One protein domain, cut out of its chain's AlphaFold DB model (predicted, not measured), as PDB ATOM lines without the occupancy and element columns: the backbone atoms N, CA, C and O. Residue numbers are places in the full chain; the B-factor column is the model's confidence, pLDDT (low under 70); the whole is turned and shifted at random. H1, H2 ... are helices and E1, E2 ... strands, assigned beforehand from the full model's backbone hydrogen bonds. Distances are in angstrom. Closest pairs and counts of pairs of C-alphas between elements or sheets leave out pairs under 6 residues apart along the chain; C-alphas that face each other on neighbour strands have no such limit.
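This is residues 560 to 639 of the 855 residues of the protein "AP2/ERF domain-containing protein" of uncultured Phycisphaerae bacterium (UniProt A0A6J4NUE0). A small twisted sheet of three short strands lies toward one end of a long, narrow domain, and three helices lie toward the other; H1 packs on both H2 and H3, while H2 and H3 stay apart. The hairpin E2 and E3 is joined directly to H3, and the long axis reaches from the hairpin's loop at Gly 615 to Arg 639, just after H3. The printed part has 80 residues with three named helices and three named strands, in the order E1 H1 H2 E2 E3 H3; the sheet runs E1 E2 E3 and is mixed, and the class is mixed, helices and strands. It is only just compact, close to loose, with a radius of gyration of the C-alphas of 13.6 A, and spans 47 by 23 by 20 A, only just a rod.

Begin at E1, residues 560 to 563, an edge strand parallel to E2, residues 608 to 611; N 611 and O 562 are within hydrogen-bond range at 3.5 A. E2 and E3, residues 621 to 625, form an antiparallel hairpin; look at N 608 and O 623, 2.8 A apart, and N 621 and O 610, 3.0 A apart. The sheet is only just strongly twisted, with C-alphas up to 4.1 A off its best plane. Before H1, residues 581 to 587, the short stretch 578 to 579 pairs antiparallel with residues 624 to 625 of E3. H1 only grazes the sheet, with its residues 581 to 585. H1 touches H2, residues 592 to 601, about perpendicular at 76 degrees; their closest C-alphas, of Ala 585 and Glu 592, are 5.3 A apart. E1, H1 and H2, then E2 form a strand-helix-strand unit, two parallel neighbour strands with helices between, and its crossover is right-handed. H3, residues 626 to 637, touches H1 with residues 626 to 630 alone, at a steep tilt of 39 degrees, the same way; their closest C-alphas, of Ala 584 and Leu 629, are 7.0 A apart. H2 and H3 are apart. In H1, H2 and H3 every O i to N i+4 pair is within hydrogen-bond range.

Find C-alpha 560 at (-40.448, 20.025, 166.493), where E1 begins. H1 begins at C-alpha 581, (-25.615, 19.983, 171.801), and is 9.9 A long from first to last C-alpha; H2 is 14.4 A long. E2 is 10.2 A and E3 13.0 A long. H3 is 16.1 A long and ends at C-alpha 637, (-11.468, 11.106, 158.611).

The C-alphas of Gly 615 and Arg 639, the two farthest apart, are 47.8 A from each other. The printed part has no cut. The link from E1 to H1, 17 residues, is long. The pLDDT is under 70 at residues 560 to 563, residue 570 and residues 613 to 619.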
ATOM      1  N   HIS A 560     -40.275  20.918 165.333       54.47
ATOM      2  CA  HIS A 560     -40.448  20.025 166.493       54.47
ATOM      3  C   HIS A 560     -40.740  18.602 166.024       54.47
ATOM      4  O   HIS A 560     -41.885  18.282 165.720       54.47
ATOM      5  N   ASP A 561     -39.724  17.745 166.024       52.12
ATOM      6  CA  ASP A 561     -39.859  16.416 165.426       52.12
ATOM      7  C   ASP A 561     -40.127  15.280 166.427       52.12
ATOM      8  O   ASP A 561     -40.544  14.209 165.999       52.12
ATOM      9  N   PHE A 562     -39.916  15.452 167.745       63.44
ATOM     10  CA  PHE A 562     -40.135  14.362 168.720       63.44
ATOM     11  C   PHE A 562     -40.213  14.802 170.198       63.44
ATOM     12  O   PHE A 562     -39.757  15.885 170.585       63.44
ATOM     13  N   LEU A 563     -40.800  13.931 171.033       65.31
ATOM     14  CA  LEU A 563     -40.926  14.093 172.487       65.31
ATOM     15  C   LEU A 563     -39.707  13.528 173.234       65.31
ATOM     16  O   LEU A 563     -39.123  12.521 172.834       65.31
ATOM     17  N   LEU A 564     -39.336  14.170 174.343       76.19
ATOM     18  CA  LEU A 564     -38.343  13.664 175.287       76.19
ATOM     19  C   LEU A 564     -38.900  12.433 176.010       76.19
ATOM     20  O   LEU A 564     -40.046  12.438 176.464       76.19
ATOM     21  N   GLY A 565     -38.071  11.400 176.146       78.25
ATOM     22  CA  GLY A 565     -38.393  10.216 176.937       78.25
ATOM     23  C   GLY A 565     -38.047  10.423 178.416       78.25
ATOM     24  O   GLY A 565     -37.136  11.199 178.716       78.25
ATOM     25  N   PRO A 566     -38.726   9.741 179.352       76.38
ATOM     26  CA  PRO A 566     -38.333   9.748 180.758       76.38
ATOM     27  C   PRO A 566     -36.966   9.078 180.910       76.38
ATOM     28  O   PRO A 566     -36.726   8.030 180.310       76.38
ATOM     29  N   ASP A 567     -36.064   9.666 181.694       78.69
ATOM     30  CA  ASP A 567     -34.715   9.119 181.897       78.69
ATOM     31  C   ASP A 567     -34.643   7.998 182.950       78.69
ATOM     32  O   ASP A 567     -33.629   7.311 183.024       78.69
ATOM     33  N   GLY A 568     -35.733   7.759 183.687       71.56
ATOM     34  CA  GLY A 568     -35.816   6.767 184.766       71.56
ATOM     35  C   GLY A 568     -35.410   7.300 186.147       71.56
ATOM     36  O   GLY A 568     -35.654   6.621 187.137       71.56
ATOM     37  N   ALA A 569     -34.871   8.520 186.229       74.62
ATOM     38  CA  ALA A 569     -34.444   9.199 187.458       74.62
ATOM     39  C   ALA A 569     -35.288  10.455 187.769       74.62
ATOM     40  O   ALA A 569     -34.890  11.311 188.558       74.62
ATOM     41  N   GLY A 570     -36.458  10.580 187.135       66.75
ATOM     42  CA  GLY A 570     -37.349  11.738 187.269       66.75
ATOM     43  C   GLY A 570     -37.024  12.907 186.331       66.75
ATOM     44  O   GLY A 570     -37.654  13.960 186.434       66.75
ATOM     45  N   GLY A 571     -36.079  12.741 185.404       74.19
ATOM     46  CA  GLY A 571     -35.738  13.716 184.374       74.19
ATOM     47  C   GLY A 571     -36.130  13.274 182.959       74.19
ATOM     48  O   GLY A 571     -36.886  12.325 182.736       74.19
ATOM     49  N   TRP A 572     -35.622  14.011 181.973       81.00
ATOM     50  CA  TRP A 572     -35.972  13.863 180.559       81.00
ATOM     51  C   TRP A 572     -34.712  13.649 179.716       81.00
ATOM     52  O   TRP A 572     -33.768  14.445 179.795       81.00
ATOM     53  N   ARG A 573     -34.717  12.622 178.861       83.69
ATOM     54  CA  ARG A 573     -33.639  12.292 177.916       83.69
ATOM     55  C   ARG A 573     -34.094  12.398 176.462       83.69
ATOM     56  O   ARG A 573     -35.282  12.312 176.150       83.69
ATOM     57  N   LEU A 574     -33.130  12.597 175.569       84.75
ATOM     58  CA  LEU A 574     -33.370  12.534 174.129       84.75
ATOM     59  C   LEU A 574     -33.667  11.086 173.695       84.75
ATOM     60  O   LEU A 574     -33.222  10.151 174.367       84.75
ATOM     61  N   PRO A 575     -34.419  10.880 172.598       80.94
ATOM     62  CA  PRO A 575     -34.580   9.557 172.005       80.94
ATOM     63  C   PRO A 575     -33.236   8.939 171.603       80.94
ATOM     64  O   PRO A 575     -32.283   9.653 171.283       80.94
ATOM     65  N   ALA A 576     -33.175   7.606 171.582       81.94
ATOM     66  CA  ALA A 576     -32.006   6.886 171.088       81.94
ATOM     67  C   ALA A 576     -31.684   7.303 169.639       81.94
ATOM     68  O   ALA A 576     -32.590   7.533 168.839       81.94
ATOM     69  N   GLY A 577     -30.394   7.425 169.316       86.38
ATOM     70  CA  GLY A 577     -29.935   7.919 168.012       86.38
ATOM     71  C   GLY A 577     -29.841   9.446 167.899       86.38
ATOM     72  O   GLY A 577     -29.439   9.945 166.849       86.38
ATOM     73  N   TYR A 578     -30.143  10.193 168.967       88.56
ATOM     74  CA  TYR A 578     -29.972  11.646 169.016       88.56
ATOM     75  C   TYR A 578     -29.068  12.080 170.168       88.56
ATOM     76  O   TYR A 578     -29.210  11.615 171.295       88.56
ATOM     77  N   ALA A 579     -28.185  13.031 169.879       90.81
ATOM     78  CA  ALA A 579     -27.282  13.651 170.838       90.81
ATOM     79  C   ALA A 579     -27.747  15.066 171.199       90.81
ATOM     80  O   ALA A 579     -28.308  15.796 170.369       90.81
ATOM     81  N   GLY A 580     -27.484  15.475 172.441       89.94
ATOM     82  CA  GLY A 580     -27.611  16.869 172.864       89.94
ATOM     83  C   GLY A 580     -26.522  17.745 172.243       89.94
ATOM     84  O   GLY A 580     -25.585  17.254 171.623       89.94
ATOM     85  N   ARG A 581     -26.598  19.070 172.417       90.25
ATOM     86  CA  ARG A 581     -25.615  19.983 171.801       90.25
ATOM     87  C   ARG A 581     -24.174  19.724 172.258       90.25
ATOM     88  O   ARG A 581     -23.278  19.679 171.421       90.25
ATOM     89  N   ALA A 582     -23.955  19.568 173.563       88.94
ATOM     90  CA  ALA A 582     -22.625  19.322 174.122       88.94
ATOM     91  C   ALA A 582     -22.049  17.974 173.651       88.94
ATOM     92  O   ALA A 582     -20.891  17.908 173.244       88.94
ATOM     93  N   GLU A 583     -22.878  16.928 173.634       91.38
ATOM     94  CA  GLU A 583     -22.524  15.599 173.121       91.38
ATOM     95  C   GLU A 583     -22.203  15.646 171.622       91.38
ATOM     96  O   GLU A 583     -21.161  15.154 171.200       91.38
ATOM     97  N   ALA A 584     -23.039  16.316 170.823       93.19
ATOM     98  CA  ALA A 584     -22.825  16.489 169.390       93.19
ATOM     99  C   ALA A 584     -21.524  17.247 169.083       93.19
ATOM    100  O   ALA A 584     -20.789  16.875 168.170       93.19
ATOM    101  N   ALA A 585     -21.208  18.288 169.859       92.44
ATOM    102  CA  ALA A 585     -19.947  19.010 169.740       92.44
ATOM    103  C   ALA A 585     -18.744  18.113 170.076       92.44
ATOM    104  O   ALA A 585     -17.777  18.067 169.313       92.44
ATOM    105  N   ALA A 586     -18.833  17.348 171.168       92.00
ATOM    106  CA  ALA A 586     -17.789  16.420 171.588       92.00
ATOM    107  C   ALA A 586     -17.543  15.303 170.558       92.00
ATOM    108  O   ALA A 586     -16.384  15.012 170.266       92.00
ATOM    109  N   MET A 587     -18.598  14.743 169.949       92.38
ATOM    110  CA  MET A 587     -18.483  13.752 168.867       92.38
ATOM    111  C   MET A 587     -17.643  14.271 167.693       92.38
ATOM    112  O   MET A 587     -16.806  13.550 167.157       92.38
ATOM    113  N   LEU A 588     -17.820  15.542 167.324       91.31
ATOM    114  CA  LEU A 588     -17.055  16.183 166.251       91.31
ATOM    115  C   LEU A 588     -15.666  16.680 166.703       91.31
ATOM    116  O   LEU A 588     -14.933  17.258 165.906       91.31
ATOM    117  N   GLY A 589     -15.275  16.460 167.963       90.12
ATOM    118  CA  GLY A 589     -14.007  16.937 168.526       90.12
ATOM    119  C   GLY A 589     -13.933  18.458 168.704       90.12
ATOM    120  O   GLY A 589     -12.843  19.022 168.670       90.12
ATOM    121  N   ALA A 590     -15.072  19.132 168.883       91.81
ATOM    122  CA  ALA A 590     -15.163  20.587 168.964       91.81
ATOM    123  C   ALA A 590     -15.841  21.066 170.251       91.81
ATOM    124  O   ALA A 590     -16.605  20.345 170.893       91.81
ATOM    125  N   THR A 591     -15.577  22.309 170.648       91.75
ATOM    126  CA  THR A 591     -16.262  22.911 171.801       91.75
ATOM    127  C   THR A 591     -17.719  23.250 171.487       91.75
ATOM    128  O   THR A 591     -18.073  23.556 170.343       91.75
ATOM    129  N   GLU A 592     -18.582  23.265 172.512       89.94
ATOM    130  CA  GLU A 592     -19.993  23.648 172.339       89.94
ATOM    131  C   GLU A 592     -20.118  25.064 171.749       89.94
ATOM    132  O   GLU A 592     -20.976  25.321 170.903       89.94
ATOM    133  N   THR A 593     -19.218  25.979 172.122       86.56
ATOM    134  CA  THR A 593     -19.174  27.345 171.585       86.56
ATOM    135  C   THR A 593     -18.938  27.374 170.075       86.56
ATOM    136  O   THR A 593     -19.638  28.100 169.364       86.56
ATOM    137  N   ALA A 594     -17.989  26.581 169.568       87.56
ATOM    138  CA  ALA A 594     -17.731  26.474 168.133       87.56
ATOM    139  C   ALA A 594     -18.935  25.868 167.399       87.56
ATOM    140  O   ALA A 594     -19.390  26.411 166.390       87.56
ATOM    141  N   PHE A 595     -19.524  24.820 167.975       89.94
ATOM    142  CA  PHE A 595     -20.696  24.146 167.427       89.94
ATOM    143  C   PHE A 595     -21.910  25.082 167.288       89.94
ATOM    144  O   PHE A 595     -22.555  25.125 166.239       89.94
ATOM    145  N   VAL A 596     -22.200  25.908 168.304       85.31
ATOM    146  CA  VAL A 596     -23.264  26.933 168.238       85.31
ATOM    147  C   VAL A 596     -23.027  27.913 167.084       85.31
ATOM    148  O   VAL A 596     -23.978  28.359 166.432       85.31
ATOM    149  N   ARG A 597     -21.767  28.265 166.806       83.19
ATOM    150  CA  ARG A 597     -21.425  29.177 165.707       83.19
ATOM    151  C   ARG A 597     -21.595  28.521 164.348       83.19
ATOM    152  O   ARG A 597     -22.202  29.144 163.480       83.19
ATOM    153  N   TRP A 598     -21.168  27.273 164.185       86.81
ATOM    154  CA  TRP A 598     -21.446  26.493 162.977       86.81
ATOM    155  C   TRP A 598     -22.947  26.397 162.703       86.81
ATOM    156  O   TRP A 598     -23.381  26.641 161.580       86.81
ATOM    157  N   GLN A 599     -23.759  26.169 163.738       82.56
ATOM    158  CA  GLN A 599     -25.216  26.190 163.608       82.56
ATOM    159  C   GLN A 599     -25.751  27.569 163.194       82.56
ATOM    160  O   GLN A 599     -26.606  27.670 162.317       82.56
ATOM    161  N   THR A 600     -25.240  28.646 163.795       76.44
ATOM    162  CA  THR A 600     -25.662  30.022 163.472       76.44
ATOM    163  C   THR A 600     -25.353  30.392 162.019       76.44
ATOM    164  O   THR A 600     -26.142  31.086 161.382       76.44
ATOM    165  N   LEU A 601     -24.225  29.910 161.491       75.44
ATOM    166  CA  LEU A 601     -23.813  30.106 160.100       75.44
ATOM    167  C   LEU A 601     -24.475  29.131 159.125       75.44
ATOM    168  O   LEU A 601     -24.369  29.316 157.918       75.44
ATOM    169  N   GLY A 602     -25.171  28.113 159.633       76.19
ATOM    170  CA  GLY A 602     -25.840  27.119 158.806       76.19
ATOM    171  C   GLY A 602     -24.994  25.951 158.353       76.19
ATOM    172  O   GLY A 602     -25.457  25.210 157.502       76.19
ATOM    173  N   TRP A 603     -23.790  25.788 158.888       81.44
ATOM    174  CA  TRP A 603     -22.940  24.637 158.582       81.44
ATOM    175  C   TRP A 603     -23.455  23.366 159.271       81.44
ATOM    176  O   TRP A 603     -23.183  22.257 158.838       81.44
ATOM    177  N   ILE A 604     -24.224  23.539 160.352       82.44
ATOM    178  CA  ILE A 604     -24.975  22.473 161.021       82.44
ATOM    179  C   ILE A 604     -26.415  22.954 161.188       82.44
ATOM    180  O   ILE A 604     -26.758  23.611 162.172       82.44
ATOM    181  N   ASP A 605     -27.264  22.667 160.215       75.06
ATOM    182  CA  ASP A 605     -28.652  23.138 160.167       75.06
ATOM    183  C   ASP A 605     -29.690  22.057 160.513       75.06
ATOM    184  O   ASP A 605     -30.852  22.379 160.740       75.06
ATOM    185  N   PHE A 606     -29.272  20.799 160.661       76.62
ATOM    186  CA  PHE A 606     -30.147  19.645 160.911       76.62
ATOM    187  C   PHE A 606     -30.476  19.382 162.394       76.62
ATOM    188  O   PHE A 606     -31.006  18.325 162.739       76.62
ATOM    189  N   GLY A 607     -30.142  20.308 163.297       77.50
ATOM    190  CA  GLY A 607     -30.485  20.181 164.715       77.50
ATOM    191  C   GLY A 607     -31.964  20.461 164.958       77.50
ATOM    192  O   GLY A 607     -32.392  21.597 164.788       77.50
ATOM    193  N   ARG A 608     -32.723  19.477 165.435       77.69
ATOM    194  CA  ARG A 608     -34.179  19.556 165.664       77.69
ATOM    195  C   ARG A 608     -34.476  19.921 167.123       77.69
ATOM    196  O   ARG A 608     -33.624  19.726 167.990       77.69
ATOM    197  N   TRP A 609     -35.640  20.489 167.439       74.38
ATOM    198  CA  TRP A 609     -36.042  20.694 168.842       74.38
ATOM    199  C   TRP A 609     -36.856  19.511 169.375       74.38
ATOM    200  O   TRP A 609     -37.811  19.084 168.734       74.38
ATOM    201  N   ALA A 610     -36.539  19.078 170.595       78.00
ATOM    202  CA  ALA A 610     -37.287  18.091 171.369       78.00
ATOM    203  C   ALA A 610     -37.931  18.739 172.607       78.00
ATOM    204  O   ALA A 610     -37.323  19.605 173.251       78.00
ATOM    205  N   ARG A 611     -39.153  18.320 172.956       76.62
ATOM    206  CA  ARG A 611     -39.914  18.835 174.115       76.62
ATOM    207  C   ARG A 611     -40.384  17.720 175.034       76.62
ATOM    208  O   ARG A 611     -40.605  16.607 174.576       76.62
ATOM    209  N   SER A 612     -40.591  18.026 176.310       71.19
ATOM    210  CA  SER A 612     -41.333  17.133 177.198       71.19
ATOM    211  C   SER A 612     -42.793  16.980 176.728       71.19
ATOM    212  O   SER A 612     -43.350  17.911 176.133       71.19
ATOM    213  N   PRO A 613     -43.427  15.821 176.984       68.31
ATOM    214  CA  PRO A 613     -44.870  15.634 176.863       68.31
ATOM    215  C   PRO A 613     -45.656  16.703 177.636       68.31
ATOM    216  O   PRO A 613     -45.154  17.284 178.602       68.31
ATOM    217  N   ALA A 614     -46.900  16.959 177.221       56.31
ATOM    218  CA  ALA A 614     -47.771  17.938 177.870       56.31
ATOM    219  C   ALA A 614     -47.902  17.652 179.380       56.31
ATOM    220  O   ALA A 614     -48.214  16.534 179.775       56.31
ATOM    221  N   GLY A 615     -47.623  18.658 180.218       58.19
ATOM    222  CA  GLY A 615     -47.590  18.525 181.683       58.19
ATOM    223  C   GLY A 615     -46.228  18.123 182.273       58.19
ATOM    224  O   GLY A 615     -46.046  18.202 183.483       58.19
ATOM    225  N   GLY A 616     -45.242  17.757 181.445       59.81
ATOM    226  CA  GLY A 616     -43.878  17.464 181.884       59.81
ATOM    227  C   GLY A 616     -43.026  18.729 182.015       59.81
ATOM    228  O   GLY A 616     -42.805  19.430 181.029       59.81
ATOM    229  N   GLY A 617     -42.494  19.011 183.208       60.09
ATOM    230  CA  GLY A 617     -41.695  20.210 183.530       60.09
ATOM    231  C   GLY A 617     -40.284  20.294 182.914       60.09
ATOM    232  O   GLY A 617     -39.395  20.891 183.512       60.09
ATOM    233  N   GLY A 618     -40.038  19.683 181.751       65.25
ATOM    234  CA  GLY A 618     -38.725  19.636 181.100       65.25
ATOM    235  C   GLY A 618     -38.456  20.811 180.152       65.25
ATOM    236  O   GLY A 618     -39.275  21.140 179.297       65.25
ATOM    237  N   ALA A 619     -37.271  21.424 180.251       67.81
ATOM    238  CA  ALA A 619     -36.838  22.435 179.287       67.81
ATOM    239  C   ALA A 619     -36.622  21.811 177.887       67.81
ATOM    240  O   ALA A 619     -36.048  20.723 177.789       67.81
ATOM    241  N   PRO A 620     -37.032  22.490 176.798       72.12
ATOM    242  CA  PRO A 620     -36.801  22.009 175.439       72.12
ATOM    243  C   PRO A 620     -35.301  21.900 175.140       72.12
ATOM    244  O   PRO A 620     -34.516  22.774 175.513       72.12
ATOM    245  N   ARG A 621     -34.900  20.842 174.428       78.25
ATOM    246  CA  ARG A 621     -33.497  20.563 174.075       78.25
ATOM    247  C   ARG A 621     -33.320  20.514 172.560       78.25
ATOM    248  O   ARG A 621     -34.241  20.136 171.840       78.25
ATOM    249  N   ARG A 622     -32.135  20.886 172.066       82.62
ATOM    250  CA  ARG A 622     -31.744  20.613 170.673       82.62
ATOM    251  C   ARG A 622     -31.234  19.178 170.567       82.62
ATOM    252  O   ARG A 622     -30.480  18.742 171.433       82.62
ATOM    253  N   ALA A 623     -31.643  18.501 169.506       85.75
ATOM    254  CA  ALA A 623     -31.371  17.108 169.219       85.75
ATOM    255  C   ALA A 623     -30.715  16.985 167.841       85.75
ATOM    256  O   ALA A 623     -31.239  17.497 166.848       85.75
ATOM    257  N   TYR A 624     -29.573  16.310 167.785       89.12
ATOM    258  CA  TYR A 624     -28.784  16.133 166.569       89.12
ATOM    259  C   TYR A 624     -28.666  14.643 166.277       89.12
ATOM    260  O   TYR A 624     -28.319  13.874 167.168       89.12
ATOM    261  N   ALA A 625     -28.992  14.237 165.053       89.38
ATOM    262  CA  ALA A 625     -28.973  12.831 164.672       89.38
ATOM    263  C   ALA A 625     -27.525  12.301 164.680       89.38
ATOM    264  O   ALA A 625     -26.634  12.890 164.059       89.38
ATOM    265  N   VAL A 626     -27.285  11.234 165.446       92.75
ATOM    266  CA  VAL A 626     -25.954  10.658 165.703       92.75
ATOM    267  C   VAL A 626     -25.328  10.117 164.416       92.75
ATOM    268  O   VAL A 626     -24.139  10.312 164.187       92.75
ATOM    269  N   ASP A 627     -26.131   9.517 163.541       90.75
ATOM    270  CA  ASP A 627     -25.746   9.020 162.216       90.75
ATOM    271  C   ASP A 627     -25.247  10.138 161.282       90.75
ATOM    272  O   ASP A 627     -24.239   9.980 160.590       90.75
ATOM    273  N   ARG A 628     -25.899  11.308 161.295       90.25
ATOM    274  CA  ARG A 628     -25.488  12.475 160.497       90.25
ATOM    275  C   ARG A 628     -24.191  13.077 161.025       90.25
ATOM    276  O   ARG A 628     -23.326  13.432 160.228       90.25
ATOM    277  N   LEU A 629     -24.032  13.155 162.346       93.31
ATOM    278  CA  LEU A 629     -22.774  13.577 162.971       93.31
ATOM    279  C   LEU A 629     -21.634  12.606 162.636       93.31
ATOM    280  O   LEU A 629     -20.557  13.047 162.243       93.31
ATOM    281  N   ALA A 630     -21.888  11.299 162.725       92.88
ATOM    282  CA  ALA A 630     -20.928  10.263 162.354       92.88
ATOM    283  C   ALA A 630     -20.563  10.328 160.863       92.88
ATOM    284  O   ALA A 630     -19.396  10.194 160.520       92.88
ATOM    285  N   SER A 631     -21.527  10.617 159.984       90.38
ATOM    286  CA  SER A 631     -21.278  10.786 158.545       90.38
ATOM    287  C   SER A 631     -20.366  11.982 158.251       90.38
ATOM    288  O   SER A 631     -19.444  11.867 157.447       90.38
ATOM    289  N   LEU A 632     -20.586  13.125 158.918       90.69
ATOM    290  CA  LEU A 632     -19.705  14.295 158.802       90.69
ATOM    291  C   LEU A 632     -18.290  13.985 159.290       90.69
ATOM    292  O   LEU A 632     -17.314  14.421 158.680       90.69
ATOM    293  N   LEU A 633     -18.188  13.238 160.388       91.00
ATOM    294  CA  LEU A 633     -16.904  12.837 160.935       91.00
ATOM    295  C   LEU A 633     -16.172  11.876 159.992       91.00
ATOM    296  O   LEU A 633     -15.018  12.125 159.663       91.00
ATOM    297  N   ALA A 634     -16.849  10.841 159.499       90.81
ATOM    298  CA  ALA A 634     -16.279   9.869 158.572       90.81
ATOM    299  C   ALA A 634     -15.788  10.542 157.280       90.81
ATOM    300  O   ALA A 634     -14.673  10.282 156.834       90.81
ATOM    301  N   ALA A 635     -16.573  11.471 156.721       88.19
ATOM    302  CA  ALA A 635     -16.172  12.245 155.544       88.19
ATOM    303  C   ALA A 635     -14.887  13.059 155.777       88.19
ATOM    304  O   ALA A 635     -14.091  13.247 154.858       88.19
ATOM    305  N   PHE A 636     -14.663  13.531 157.005       90.69
ATOM    306  CA  PHE A 636     -13.421  14.197 157.372       90.69
ATOM    307  C   PHE A 636     -12.267  13.217 157.603       90.69
ATOM    308  O   PHE A 636     -11.158  13.489 157.156       90.69
ATOM    309  N   GLU A 637     -12.507  12.087 158.266       89.06
ATOM    310  CA  GLU A 637     -11.468  11.106 158.611       89.06
ATOM    311  C   GLU A 637     -10.833  10.444 157.380       89.06
ATOM    312  O   GLU A 637      -9.650  10.106 157.419       89.06
ATOM    313  N   VAL A 638     -11.544  10.384 156.246       90.06
ATOM    314  CA  VAL A 638     -10.979   9.986 154.936       90.06
ATOM    315  C   VAL A 638      -9.774  10.846 154.531       90.06
ATOM    316  O   VAL A 638      -8.899  10.384 153.804       90.06
ATOM    317  N   ARG A 639      -9.680  12.090 155.020       86.88
ATOM    318  CA  ARG A 639      -8.561  13.002 154.725       86.88
ATOM    319  C   ARG A 639      -7.271  12.637 155.471       86.88
ATOM    320  O   ARG A 639      -6.235  13.247 155.202       86.88
TER     321      ARG A 639